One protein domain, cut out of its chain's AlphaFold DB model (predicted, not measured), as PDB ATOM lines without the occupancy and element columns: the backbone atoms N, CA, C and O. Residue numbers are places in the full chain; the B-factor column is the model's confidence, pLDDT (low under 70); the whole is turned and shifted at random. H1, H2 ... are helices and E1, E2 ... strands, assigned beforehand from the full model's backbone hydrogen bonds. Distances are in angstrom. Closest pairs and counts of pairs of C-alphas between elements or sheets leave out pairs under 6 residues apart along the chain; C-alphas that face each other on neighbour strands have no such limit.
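What this domain is: This is residues 90 to 180 of the 352 residues of the protein "CRISPR-associated protein Csy1" of invertebrate metagenome (UniProt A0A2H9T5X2). A drawn-out model in which the long helix H2 and the small two-stranded sheet E3 E4 make the middle, E4 being the strand next to H2 and the short helix H4 packing on residues 111 to 115 of H2. At one end of the long axis a small separate head of E1, H1 and E2 is joined to H2 by residues 106 to 110; at the other end lie H3 and a long loop, which folds back to E3. The printed part has 91 residues with four named helices and four named strands, in the order E1 H1 E2 H2 H3 E3 H4 E4; the two sheets, E1 - E2 and E3 - E4, are antiparallel, and the class is mixed, helices and strands. The whole is extended, with a radius of gyration of the C-alphas of 21.0 A and spans of 71 by 35 by 18 A.

How they stand to each other: E1, residues 90 to 92, and E2, residues 102 to 105, are antiparallel neighbours at 138 degrees, with N 91 and O 103 within hydrogen-bond range at 2.8 A. Between them in the chain stands H1, residues 96 to 99; the closest C-alphas of H1 and E2 are those of Ala 96 and Tyr 102, 6.2 A apart. H2, residues 111 to 126, is apart from E1 and H1. H2 and H3, residues 128 to 136, are close but not clearly touching, the closest C-alphas being those of Gln 124 and Asn 130 at 6.8 A; they run the same way at a steep tilt of 43 degrees. E3, residues 154 to 157, and E4, residues 176 to 179, are antiparallel at 146 degrees, with N 156 and O 177 at 2.9 A and N 179 and O 154 at 2.8 A. The closest C-alphas of H2 and E4 are those of Tyr 118 and Phe 178, 6.0 A apart. H2, with residues 111 to 115 alone, touches H4, residues 168 to 172; the closest C-alphas are those of His 115 and Leu 169 at 6.6 A. In H2, H3 and H4 every O i to N i+4 pair is within hydrogen-bond range; H1 is too short for such a pair.

Where its parts are: E1 begins at C-alpha 90, (-3.033, 16.468, 9.495). H2 measures 22.0 A from C-alpha 111, (-18.622, 29.655, -1.472), to C-alpha 126; H3 measures 12.1 A. E3 measures 10.1 A, and E4 measures 9.8 A and ends at C-alpha 179, (-12.059, 25.613, -12.014).

The domain as a whole: The two C-alphas farthest apart are those of Asp 99 and Asn 141, at 71.3 A. The link H3 to E3, residues 137 to 153, is long. The printed part has no cut, its mean pLDDT is 90.0, and no printed residue is under 70.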
ATOM      1  N   LEU A  90      -4.054  16.284   8.469       94.00
ATOM      2  CA  LEU A  90      -3.033  16.468   9.495       94.00
ATOM      3  C   LEU A  90      -1.925  17.370   8.953       94.00
ATOM      4  O   LEU A  90      -1.325  17.078   7.918       94.00
ATOM      5  N   TRP A  91      -1.660  18.466   9.653       95.25
ATOM      6  CA  TRP A  91      -0.608  19.417   9.333       95.25
ATOM      7  C   TRP A  91       0.534  19.293  10.345       95.25
ATOM      8  O   TRP A  91       0.306  19.539  11.534       95.25
ATOM      9  N   PRO A  92       1.745  18.902   9.914       95.19
ATOM     10  CA  PRO A  92       2.863  18.698  10.824       95.19
ATOM     11  C   PRO A  92       3.355  20.020  11.414       95.19
ATOM     12  O   PRO A  92       3.543  21.011  10.704       95.19
ATOM     13  N   LEU A  93       3.616  20.011  12.718       92.81
ATOM     14  CA  LEU A  93       4.363  21.058  13.408       92.81
ATOM     15  C   LEU A  93       5.871  20.752  13.424       92.81
ATOM     16  O   LEU A  93       6.346  19.762  12.859       92.81
ATOM     17  N   LYS A  94       6.664  21.625  14.056       89.44
ATOM     18  CA  LYS A  94       8.099  21.367  14.246       89.44
ATOM     19  C   LYS A  94       8.284  20.044  14.995       89.44
ATOM     20  O   LYS A  94       7.605  19.813  15.986       89.44
ATOM     21  N   ASN A  95       9.193  19.200  14.506       82.69
ATOM     22  CA  ASN A  95       9.483  17.868  15.051       82.69
ATOM     23  C   ASN A  95       8.280  16.901  15.107       82.69
ATOM     24  O   ASN A  95       8.338  15.898  15.813       82.69
ATOM     25  N   ALA A  96       7.227  17.126  14.307       83.94
ATOM     26  CA  ALA A  96       5.999  16.315  14.316       83.94
ATOM     27  C   ALA A  96       6.217  14.802  14.169       83.94
ATOM     28  O   ALA A  96       5.426  14.009  14.663       83.94
ATOM     29  N   ARG A  97       7.288  14.386  13.484       81.38
ATOM     30  CA  ARG A  97       7.600  12.967  13.283       81.38
ATOM     31  C   ARG A  97       8.108  12.275  14.553       81.38
ATOM     32  O   ARG A  97       7.950  11.066  14.665       81.38
ATOM     33  N   CYS A  98       8.741  13.018  15.458       85.62
ATOM     34  CA  CYS A  98       9.271  12.497  16.717       85.62
ATOM     35  C   CYS A  98       8.252  12.640  17.849       85.62
ATOM     36  O   CYS A  98       8.077  11.705  18.622       85.62
ATOM     37  N   ASP A  99       7.558  13.779  17.894       87.94
ATOM     38  CA  ASP A  99       6.721  14.166  19.034       87.94
ATOM     39  C   ASP A  99       5.211  13.971  18.778       87.94
ATOM     40  O   ASP A  99       4.390  14.364  19.595       87.94
ATOM     41  N   ASP A 100       4.830  13.412  17.622       87.06
ATOM     42  CA  ASP A 100       3.434  13.243  17.170       87.06
ATOM     43  C   ASP A 100       2.598  14.544  17.204       87.06
ATOM     44  O   ASP A 100       1.397  14.578  17.472       87.06
ATOM     45  N   HIS A 101       3.255  15.670  16.923       93.38
ATOM     46  CA  HIS A 101       2.649  16.997  16.991       93.38
ATOM     47  C   HIS A 101       2.049  17.435  15.646       93.38
ATOM     48  O   HIS A 101       2.741  17.977  14.779       93.38
ATOM     49  N   TYR A 102       0.731  17.266  15.499       94.88
ATOM     50  CA  TYR A 102      -0.027  17.679  14.313       94.88
ATOM     51  C   TYR A 102      -1.212  18.582  14.660       94.88
ATOM     52  O   TYR A 102      -1.897  18.397  15.664       94.88
ATOM     53  N   HIS A 103      -1.518  19.524  13.770       94.56
ATOM     54  CA  HIS A 103      -2.818  20.190  13.747       94.56
ATOM     55  C   HIS A 103      -3.773  19.456  12.808       94.56
ATOM     56  O   HIS A 103      -3.422  19.177  11.665       94.56
ATOM     57  N   CYS A 104      -5.002  19.194  13.251       92.69
ATOM     58  CA  CYS A 104      -6.062  18.731  12.359       92.69
ATOM     59  C   CYS A 104      -6.748  19.939  11.705       92.69
ATOM     60  O   CYS A 104      -7.451  20.704  12.365       92.69
ATOM     61  N   LEU A 105      -6.529  20.118  10.404       94.81
ATOM     62  CA  LEU A 105      -7.147  21.159   9.593       94.81
ATOM     63  C   LEU A 105      -8.406  20.619   8.913       94.81
ATOM     64  O   LEU A 105      -8.371  19.597   8.224       94.81
ATOM     65  N   VAL A 106      -9.508  21.353   9.044       94.75
ATOM     66  CA  VAL A 106     -10.774  21.067   8.357       94.75
ATOM     67  C   VAL A 106     -11.034  22.183   7.342       94.75
ATOM     68  O   VAL A 106     -11.617  23.208   7.699       94.75
ATOM     69  N   PRO A 107     -10.575  22.045   6.084       93.88
ATOM     70  CA  PRO A 107     -10.811  23.064   5.071       93.88
ATOM     71  C   PRO A 107     -12.304  23.150   4.731       93.88
ATOM     72  O   PRO A 107     -12.930  22.156   4.353       93.88
ATOM     73  N   LEU A 108     -12.868  24.353   4.840       91.50
ATOM     74  CA  LEU A 108     -14.245  24.645   4.445       91.50
ATOM     75  C   LEU A 108     -14.310  25.122   2.993       91.50
ATOM     76  O   LEU A 108     -13.360  25.701   2.465       91.50
ATOM     77  N   TYR A 109     -15.450  24.885   2.341       90.38
ATOM     78  CA  TYR A 109     -15.664  25.319   0.965       90.38
ATOM     79  C   TYR A 109     -15.908  26.839   0.902       90.38
ATOM     80  O   TYR A 109     -16.865  27.315   1.518       90.38
ATOM     81  N   PRO A 110     -15.097  27.617   0.159       92.19
ATOM     82  CA  PRO A 110     -15.179  29.075   0.167       92.19
ATOM     83  C   PRO A 110     -16.238  29.586  -0.827       92.19
ATOM     84  O   PRO A 110     -15.901  30.136  -1.876       92.19
ATOM     85  N   SER A 111     -17.525  29.404  -0.521       90.94
ATOM     86  CA  SER A 111     -18.622  29.655  -1.472       90.94
ATOM     87  C   SER A 111     -18.715  31.099  -1.977       90.94
ATOM     88  O   SER A 111     -18.944  31.312  -3.167       90.94
ATOM     89  N   SER A 112     -18.470  32.102  -1.129       91.31
ATOM     90  CA  SER A 112     -18.454  33.510  -1.558       91.31
ATOM     91  C   SER A 112     -17.334  33.786  -2.570       91.31
ATOM     92  O   SER A 112     -17.538  34.520  -3.538       91.31
ATOM     93  N   LEU A 113     -16.166  33.152  -2.398       93.19
ATOM     94  CA  LEU A 113     -15.048  33.270  -3.336       93.19
ATOM     95  C   LEU A 113     -15.357  32.578  -4.660       93.19
ATOM     96  O   LEU A 113     -15.169  33.181  -5.717       93.19
ATOM     97  N   THR A 114     -15.856  31.340  -4.622       93.56
ATOM     98  CA  THR A 114     -16.172  30.612  -5.857       93.56
ATOM     99  C   THR A 114     -17.293  31.291  -6.638       93.56
ATOM    100  O   THR A 114     -17.218  31.360  -7.865       93.56
ATOM    101  N   HIS A 115     -18.272  31.874  -5.943       92.81
ATOM    102  CA  HIS A 115     -19.310  32.695  -6.555       92.81
ATOM    103  C   HIS A 115     -18.741  33.964  -7.197       92.81
ATOM    104  O   HIS A 115     -19.055  34.256  -8.348       92.81
ATOM    105  N   SER A 116     -17.868  34.698  -6.496       93.25
ATOM    106  CA  SER A 116     -17.228  35.893  -7.056       93.25
ATOM    107  C   SER A 116     -16.445  35.561  -8.325       93.25
ATOM    108  O   SER A 116     -16.638  36.210  -9.349       93.25
ATOM    109  N   VAL A 117     -15.612  34.514  -8.297       93.12
ATOM    110  CA  VAL A 117     -14.846  34.060  -9.470       93.12
ATOM    111  C   VAL A 117     -15.781  33.665 -10.617       93.12
ATOM    112  O   VAL A 117     -15.547  34.045 -11.764       93.12
ATOM    113  N   TYR A 118     -16.869  32.949 -10.318       93.94
ATOM    114  CA  TYR A 118     -17.872  32.561 -11.308       93.94
ATOM    115  C   TYR A 118     -18.501  33.774 -12.007       93.94
ATOM    116  O   TYR A 118     -18.564  33.810 -13.240       93.94
ATOM    117  N   GLN A 119     -18.922  34.783 -11.237       93.50
ATOM    118  CA  GLN A 119     -19.504  36.017 -11.769       93.50
ATOM    119  C   GLN A 119     -18.488  36.816 -12.586       93.50
ATOM    120  O   GLN A 119     -18.796  37.223 -13.703       93.50
ATOM    121  N   THR A 120     -17.260  36.990 -12.088       92.69
ATOM    122  CA  THR A 120     -16.204  37.710 -12.814       92.69
ATOM    123  C   THR A 120     -15.920  37.069 -14.172       92.69
ATOM    124  O   THR A 120     -15.899  37.769 -15.185       92.69
ATOM    125  N   ILE A 121     -15.765  35.741 -14.221       93.94
ATOM    126  CA  ILE A 121     -15.519  35.014 -15.474       93.94
ATOM    127  C   ILE A 121     -16.698  35.179 -16.436       93.94
ATOM    128  O   ILE A 121     -16.491  35.477 -17.611       93.94
ATOM    129  N   ASN A 122     -17.937  34.998 -15.972       92.81
ATOM    130  CA  ASN A 122     -19.108  35.119 -16.844       92.81
ATOM    131  C   ASN A 122     -19.308  36.546 -17.354       92.81
ATOM    132  O   ASN A 122     -19.515  36.724 -18.553       92.81
ATOM    133  N   ASN A 123     -19.182  37.550 -16.488       93.00
ATOM    134  CA  ASN A 123     -19.314  38.952 -16.871       93.00
ATOM    135  C   ASN A 123     -18.268  39.333 -17.921       93.00
ATOM    136  O   ASN A 123     -18.609  39.972 -18.908       93.00
ATOM    137  N   GLN A 124     -17.019  38.880 -17.780       92.19
ATOM    138  CA  GLN A 124     -15.990  39.129 -18.795       92.19
ATOM    139  C   GLN A 124     -16.232  38.350 -20.093       92.19
ATOM    140  O   GLN A 124     -16.036  38.884 -21.180       92.19
ATOM    141  N   ARG A 125     -16.667  37.086 -20.022       89.75
ATOM    142  CA  ARG A 125     -16.916  36.265 -21.220       89.75
ATOM    143  C   ARG A 125     -18.100  36.759 -22.042       89.75
ATOM    144  O   ARG A 125     -18.052  36.665 -23.267       89.75
ATOM    145  N   PHE A 126     -19.151  37.219 -21.370       88.94
ATOM    146  CA  PHE A 126     -20.434  37.556 -21.977       88.94
ATOM    147  C   PHE A 126     -20.738  39.056 -21.985       88.94
ATOM    148  O   PHE A 126     -21.846  39.415 -22.383       88.94
ATOM    149  N   SER A 127     -19.789  39.920 -21.609       92.56
ATOM    150  CA  SER A 127     -19.937  41.360 -21.826       92.56
ATOM    151  C   SER A 127     -20.028  41.668 -23.314       92.56
ATOM    152  O   SER A 127     -19.406  41.008 -24.156       92.56
ATOM    153  N   ASP A 128     -20.812  42.687 -23.641       92.94
ATOM    154  CA  ASP A 128     -21.035  43.072 -25.029       92.94
ATOM    155  C   ASP A 128     -19.750  43.611 -25.670       92.94
ATOM    156  O   ASP A 128     -19.452  43.263 -26.812       92.94
ATOM    157  N   ASP A 129     -18.907  44.302 -24.896       91.50
ATOM    158  CA  ASP A 129     -17.572  44.730 -25.324       91.50
ATOM    159  C   ASP A 129     -16.680  43.549 -25.737       91.50
ATOM    160  O   ASP A 129     -16.040  43.579 -26.792       91.50
ATOM    161  N   ASN A 130     -16.644  42.478 -24.932       92.88
ATOM    162  CA  ASN A 130     -15.798  41.316 -25.208       92.88
ATOM    163  C   ASN A 130     -16.324  40.511 -26.407       92.88
ATOM    164  O   ASN A 130     -15.538  40.033 -27.231       92.88
ATOM    165  N   LYS A 131     -17.654  40.401 -26.549       91.94
ATOM    166  CA  LYS A 131     -18.296  39.809 -27.736       91.94
ATOM    167  C   LYS A 131     -17.951  40.601 -28.996       91.94
ATOM    168  O   LYS A 131     -17.473  40.010 -29.963       91.94
ATOM    169  N   GLN A 132     -18.117  41.924 -28.965       92.06
ATOM    170  CA  GLN A 132     -17.844  42.796 -30.106       92.06
ATOM    171  C   GLN A 132     -16.366  42.747 -30.508       92.06
ATOM    172  O   GLN A 132     -16.048  42.591 -31.688       92.06
ATOM    173  N   ALA A 133     -15.445  42.809 -29.542       92.19
ATOM    174  CA  ALA A 133     -14.013  42.710 -29.807       92.19
ATOM    175  C   ALA A 133     -13.631  41.359 -30.446       92.19
ATOM    176  O   ALA A 133     -12.832  41.315 -31.385       92.19
ATOM    177  N   ARG A 134     -14.255  40.256 -30.006       90.00
ATOM    178  CA  ARG A 134     -14.064  38.928 -30.604       90.00
ATOM    179  C   ARG A 134     -14.640  38.826 -32.019       90.00
ATOM    180  O   ARG A 134     -14.035  38.179 -32.872       90.00
ATOM    181  N   GLU A 135     -15.787  39.443 -32.290       90.88
ATOM    182  CA  GLU A 135     -16.379  39.486 -33.633       90.88
ATOM    183  C   GLU A 135     -15.553  40.330 -34.605       90.88
ATOM    184  O   GLU A 135     -15.323  39.914 -35.743       90.88
ATOM    185  N   ASN A 136     -15.040  41.474 -34.143       93.19
ATOM    186  CA  ASN A 136     -14.181  42.355 -34.933       93.19
ATOM    187  C   ASN A 136     -12.890  41.665 -35.379       93.19
ATOM    188  O   ASN A 136     -12.355  42.012 -36.429       93.19
ATOM    189  N   ARG A 137     -12.427  40.638 -34.652       89.75
ATOM    190  CA  ARG A 137     -11.255  39.847 -35.049       89.75
ATOM    191  C   ARG A 137     -11.441  39.115 -36.386       89.75
ATOM    192  O   ARG A 137     -10.455  38.790 -37.035       89.75
ATOM    193  N   LYS A 138     -12.685  38.860 -36.809       89.31
ATOM    194  CA  LYS A 138     -13.005  38.211 -38.094       89.31
ATOM    195  C   LYS A 138     -13.144  39.195 -39.261       89.31
ATOM    196  O   LYS A 138     -13.278  38.754 -40.398       89.31
ATOM    197  N   LYS A 139     -13.181  40.505 -38.994       92.00
ATOM    198  CA  LYS A 139     -13.444  41.551 -39.991       92.00
ATOM    199  C   LYS A 139     -12.161  42.319 -40.295       92.00
ATOM    200  O   LYS A 139     -11.474  42.772 -39.381       92.00
ATOM    201  N   ASN A 140     -11.883  42.531 -41.577       81.00
ATOM    202  CA  ASN A 140     -10.852  43.469 -42.015       81.00
ATOM    203  C   ASN A 140     -11.436  44.898 -41.973       81.00
ATOM    204  O   ASN A 140     -12.623  45.074 -42.235       81.00
ATOM    205  N   ASN A 141     -10.626  45.909 -41.638       86.94
ATOM    206  CA  ASN A 141     -11.002  47.339 -41.575       86.94
ATOM    207  C   ASN A 141     -11.899  47.780 -40.398       86.94
ATOM    208  O   ASN A 141     -12.569  48.806 -40.484       86.94
ATOM    209  N   VAL A 142     -11.895  47.048 -39.280       90.12
ATOM    210  CA  VAL A 142     -12.565  47.476 -38.037       90.12
ATOM    211  C   VAL A 142     -11.536  47.660 -36.927       90.12
ATOM    212  O   VAL A 142     -10.566  46.899 -36.851       90.12
ATOM    213  N   GLN A 143     -11.755  48.650 -36.052       89.94
ATOM    214  CA  GLN A 143     -10.908  48.882 -34.883       89.94
ATOM    215  C   GLN A 143     -10.800  47.603 -34.044       89.94
ATOM    216  O   GLN A 143     -11.790  47.072 -33.528       89.94
ATOM    217  N   GLN A 144      -9.570  47.116 -33.909       90.88
ATOM    218  CA  GLN A 144      -9.255  45.935 -33.120       90.88
ATOM    219  C   GLN A 144      -9.076  46.354 -31.660       90.88
ATOM    220  O   GLN A 144      -8.209  47.169 -31.349       90.88
ATOM    221  N   LYS A 145      -9.893  45.795 -30.767       90.25
ATOM    222  CA  LYS A 145      -9.769  45.968 -29.314       90.25
ATOM    223  C   LYS A 145      -9.275  44.664 -28.672       90.25
ATOM    224  O   LYS A 145      -9.549  43.588 -29.215       90.25
ATOM    225  N   PRO A 146      -8.539  44.731 -27.549       89.19
ATOM    226  CA  PRO A 146      -8.201  43.536 -26.784       89.19
ATOM    227  C   PRO A 146      -9.478  42.870 -26.255       89.19
ATOM    228  O   PRO A 146     -10.456  43.548 -25.943       89.19
ATOM    229  N   TYR A 147      -9.461  41.543 -26.160       90.94
ATOM    230  CA  TYR A 147     -10.551  40.749 -25.597       90.94
ATOM    231  C   TYR A 147      -9.963  39.648 -24.711       90.94
ATOM    232  O   TYR A 147      -8.855  39.167 -24.957       90.94
ATOM    233  N   VAL A 148     -10.703  39.244 -23.684       90.44
ATOM    234  CA  VAL A 148     -10.301  38.200 -22.740       90.44
ATOM    235  C   VAL A 148     -10.954  36.881 -23.139       90.44
ATOM    236  O   VAL A 148     -12.158  36.809 -23.403       90.44
ATOM    237  N   SER A 149     -10.157  35.815 -23.166       89.44
ATOM    238  CA  SER A 149     -10.632  34.454 -23.399       89.44
ATOM    239  C   SER A 149     -10.102  33.523 -22.321       89.44
ATOM    240  O   SER A 149      -8.896  33.382 -22.155       89.44
ATOM    241  N   PHE A 150     -11.015  32.842 -21.634       90.00
ATOM    242  CA  PHE A 150     -10.680  31.778 -20.695       90.00
ATOM    243  C   PHE A 150     -10.704  30.439 -21.432       90.00
ATOM    244  O   PHE A 150     -11.763  29.995 -21.886       90.00
ATOM    245  N   VAL A 151      -9.537  29.817 -21.575       86.94
ATOM    246  CA  VAL A 151      -9.380  28.481 -22.166       86.94
ATOM    247  C   VAL A 151      -9.409  27.409 -21.076       86.94
ATOM    248  O   VAL A 151      -9.177  27.710 -19.909       86.94
ATOM    249  N   ASN A 152      -9.753  26.173 -21.453       88.44
ATOM    250  CA  ASN A 152      -9.663  24.980 -20.596       88.44
ATOM    251  C   ASN A 152     -10.375  25.079 -19.228       88.44
ATOM    252  O   ASN A 152      -9.985  24.428 -18.263       88.44
ATOM    253  N   LEU A 153     -11.459  25.861 -19.141       92.50
ATOM    254  CA  LEU A 153     -12.276  25.922 -17.931       92.50
ATOM    255  C   LEU A 153     -12.993  24.591 -17.694       92.50
ATOM    256  O   LEU A 153     -13.809  24.160 -18.514       92.50
ATOM    257  N   ALA A 154     -12.766  24.002 -16.525       93.31
ATOM    258  CA  ALA A 154     -13.595  22.921 -16.015       93.31
ATOM    259  C   ALA A 154     -14.721  23.489 -15.138       93.31
ATOM    260  O   ALA A 154     -14.622  24.591 -14.596       93.31
ATOM    261  N   ALA A 155     -15.816  22.743 -15.001       92.44
ATOM    262  CA  ALA A 155     -16.917  23.115 -14.121       92.44
ATOM    263  C   ALA A 155     -17.245  21.965 -13.171       92.44
ATOM    264  O   ALA A 155     -17.502  20.846 -13.611       92.44
ATOM    265  N   THR A 156     -17.283  22.249 -11.873       92.00
ATOM    266  CA  THR A 156     -17.799  21.324 -10.862       92.00
ATOM    267  C   THR A 156     -19.256  21.645 -10.579       92.00
ATOM    268  O   THR A 156     -19.645  22.812 -10.516       92.00
ATOM    269  N   LYS A 157     -20.087  20.607 -10.438       92.44
ATOM    270  CA  LYS A 157     -21.510  20.756 -10.125       92.44
ATOM    271  C   LYS A 157     -21.793  20.258  -8.713       92.44
ATOM    272  O   LYS A 157     -21.712  19.061  -8.451       92.44
ATOM    273  N   LEU A 158     -22.154  21.171  -7.818       89.19
ATOM    274  CA  LEU A 158     -22.561  20.859  -6.451       89.19
ATOM    275  C   LEU A 158     -24.085  20.679  -6.374       89.19
ATOM    276  O   LEU A 158     -24.842  21.446  -6.966       89.19
ATOM    277  N   GLY A 159     -24.537  19.650  -5.652       84.69
ATOM    278  CA  GLY A 159     -25.962  19.397  -5.389       84.69
ATOM    279  C   GLY A 159     -26.718  18.610  -6.464       84.69
ATOM    280  O   GLY A 159     -27.928  18.432  -6.346       84.69
ATOM    281  N   GLY A 160     -26.039  18.109  -7.501       84.50
ATOM    282  CA  GLY A 160     -26.640  17.215  -8.500       84.50
ATOM    283  C   GLY A 160     -27.837  17.842  -9.228       84.50
ATOM    284  O   GLY A 160     -27.680  18.817  -9.968       84.50
ATOM    285  N   THR A 161     -29.028  17.265  -9.055       81.00
ATOM    286  CA  THR A 161     -30.299  17.789  -9.594       81.00
ATOM    287  C   THR A 161     -30.971  18.820  -8.679       81.00
ATOM    288  O   THR A 161     -31.878  19.512  -9.131       81.00
ATOM    289  N   LYS A 162     -30.522  18.967  -7.422       82.06
ATOM    290  CA  LYS A 162     -31.109  19.849  -6.397       82.06
ATOM    291  C   LYS A 162     -30.046  20.760  -5.746       82.06
ATOM    292  O   LYS A 162     -29.748  20.611  -4.561       82.06
ATOM    293  N   PRO A 163     -29.476  21.733  -6.486       79.38
ATOM    294  CA  PRO A 163     -28.449  22.649  -5.965       79.38
ATOM    295  C   PRO A 163     -28.938  23.538  -4.806       79.38
ATOM    296  O   PRO A 163     -28.126  24.007  -4.013       79.38
ATOM    297  N   GLN A 164     -30.257  23.708  -4.672       77.88
ATOM    298  CA  GLN A 164     -30.930  24.428  -3.582       77.88
ATOM    299  C   GLN A 164     -30.600  23.861  -2.192       77.88
ATOM    300  O   GLN A 164     -30.591  24.602  -1.217       77.88
ATOM    301  N   ASN A 165     -30.292  22.563  -2.109       81.62
ATOM    302  CA  ASN A 165     -29.991  21.884  -0.847       81.62
ATOM    303  C   ASN A 165     -28.534  22.066  -0.392       81.62
ATOM    304  O   ASN A 165     -28.170  21.580   0.673       81.62
ATOM    305  N   VAL A 166     -27.682  22.692  -1.213       84.44
ATOM    306  CA  VAL A 166     -26.264  22.906  -0.889       84.44
ATOM    307  C   VAL A 166     -26.075  24.271  -0.256       84.44
ATOM    308  O   VAL A 166     -25.636  24.365   0.887       84.44
ATOM    309  N   SER A 167     -26.386  25.323  -1.011       86.31
ATOM    310  CA  SER A 167     -26.334  26.698  -0.530       86.31
ATOM    311  C   SER A 167     -27.068  27.655  -1.470       86.31
ATOM    312  O   SER A 167     -27.296  27.340  -2.646       86.31
ATOM    313  N   LEU A 168     -27.422  28.840  -0.968       87.38
ATOM    314  CA  LEU A 168     -28.082  29.895  -1.739       87.38
ATOM    315  C   LEU A 168     -27.241  30.327  -2.951       87.38
ATOM    316  O   LEU A 168     -27.751  30.363  -4.077       87.38
ATOM    317  N   LEU A 169     -25.953  30.622  -2.747       88.62
ATOM    318  CA  LEU A 169     -25.054  31.050  -3.824       88.62
ATOM    319  C   LEU A 169     -24.842  29.939  -4.852       88.62
ATOM    320  O   LEU A 169     -24.863  30.205  -6.055       88.62
ATOM    321  N   SER A 170     -24.730  28.685  -4.397       85.88
ATOM    322  CA  SER A 170     -24.665  27.526  -5.291       85.88
ATOM    323  C   SER A 170     -25.927  27.422  -6.144       85.88
ATOM    324  O   SER A 170     -25.837  27.197  -7.349       85.88
ATOM    325  N   SER A 171     -27.108  27.641  -5.562       86.81
ATOM    326  CA  SER A 171     -28.376  27.625  -6.297       86.81
ATOM    327  C   SER A 171     -28.448  28.715  -7.373       86.81
ATOM    328  O   SER A 171     -28.845  28.416  -8.502       86.81
ATOM    329  N   ARG A 172     -27.997  29.947  -7.076       87.38
ATOM    330  CA  ARG A 172     -27.981  31.077  -8.034       87.38
ATOM    331  C   ARG A 172     -27.183  30.776  -9.311       87.38
ATOM    332  O   ARG A 172     -27.516  31.289 -10.371       87.38
ATOM    333  N   GLN A 173     -26.173  29.912  -9.227       90.25
ATOM    334  CA  GLN A 173     -25.359  29.462 -10.368       90.25
ATOM    335  C   GLN A 173     -25.651  28.010 -10.797       90.25
ATOM    336  O   GLN A 173     -24.822  27.350 -11.428       90.25
ATOM    337  N   SER A 174     -26.827  27.476 -10.441       87.62
ATOM    338  CA  SER A 174     -27.271  26.105 -10.762       87.62
ATOM    339  C   SER A 174     -26.285  25.003 -10.333       87.62
ATOM    340  O   SER A 174     -26.148  23.965 -10.988       87.62
ATOM    341  N   GLY A 175     -25.561  25.247  -9.243       87.00
ATOM    342  CA  GLY A 175     -24.528  24.389  -8.673       87.00
ATOM    343  C   GLY A 175     -23.179  24.451  -9.392       87.00
ATOM    344  O   GLY A 175     -22.249  23.776  -8.959       87.00
ATOM    345  N   ARG A 176     -23.046  25.218 -10.483       92.00
ATOM    346  CA  ARG A 176     -21.838  25.253 -11.319       92.00
ATOM    347  C   ARG A 176     -20.789  26.183 -10.719       92.00
ATOM    348  O   ARG A 176     -21.046  27.364 -10.546       92.00
ATOM    349  N   ASN A 177     -19.591  25.666 -10.484       92.75
ATOM    350  CA  ASN A 177     -18.420  26.438 -10.079       92.75
ATOM    351  C   ASN A 177     -17.305  26.215 -11.103       92.75
ATOM    352  O   ASN A 177     -17.072  25.075 -11.505       92.75
ATOM    353  N   PHE A 178     -16.628  27.277 -11.540       94.50
ATOM    354  CA  PHE A 178     -15.513  27.143 -12.480       94.50
ATOM    355  C   PHE A 178     -14.218  26.780 -11.757       94.50
ATOM    356  O   PHE A 178     -13.934  27.296 -10.678       94.50
ATOM    357  N   LEU A 179     -13.435  25.907 -12.383       94.56
ATOM    358  CA  LEU A 179     -12.059  25.613 -12.014       94.56
ATOM    359  C   LEU A 179     -11.135  26.173 -13.093       94.56
ATOM    360  O   LEU A 179     -11.396  26.008 -14.289       94.56
ATOM    361  N   LEU A 180     -10.069  26.831 -12.647       92.50
ATOM    362  CA  LEU A 180      -8.999  27.300 -13.515       92.50
ATOM    363  C   LEU A 180      -8.039  26.150 -13.818       92.50
ATOM    364  O   LEU A 180      -7.842  25.253 -12.995       92.50
TER     365      LEU A 180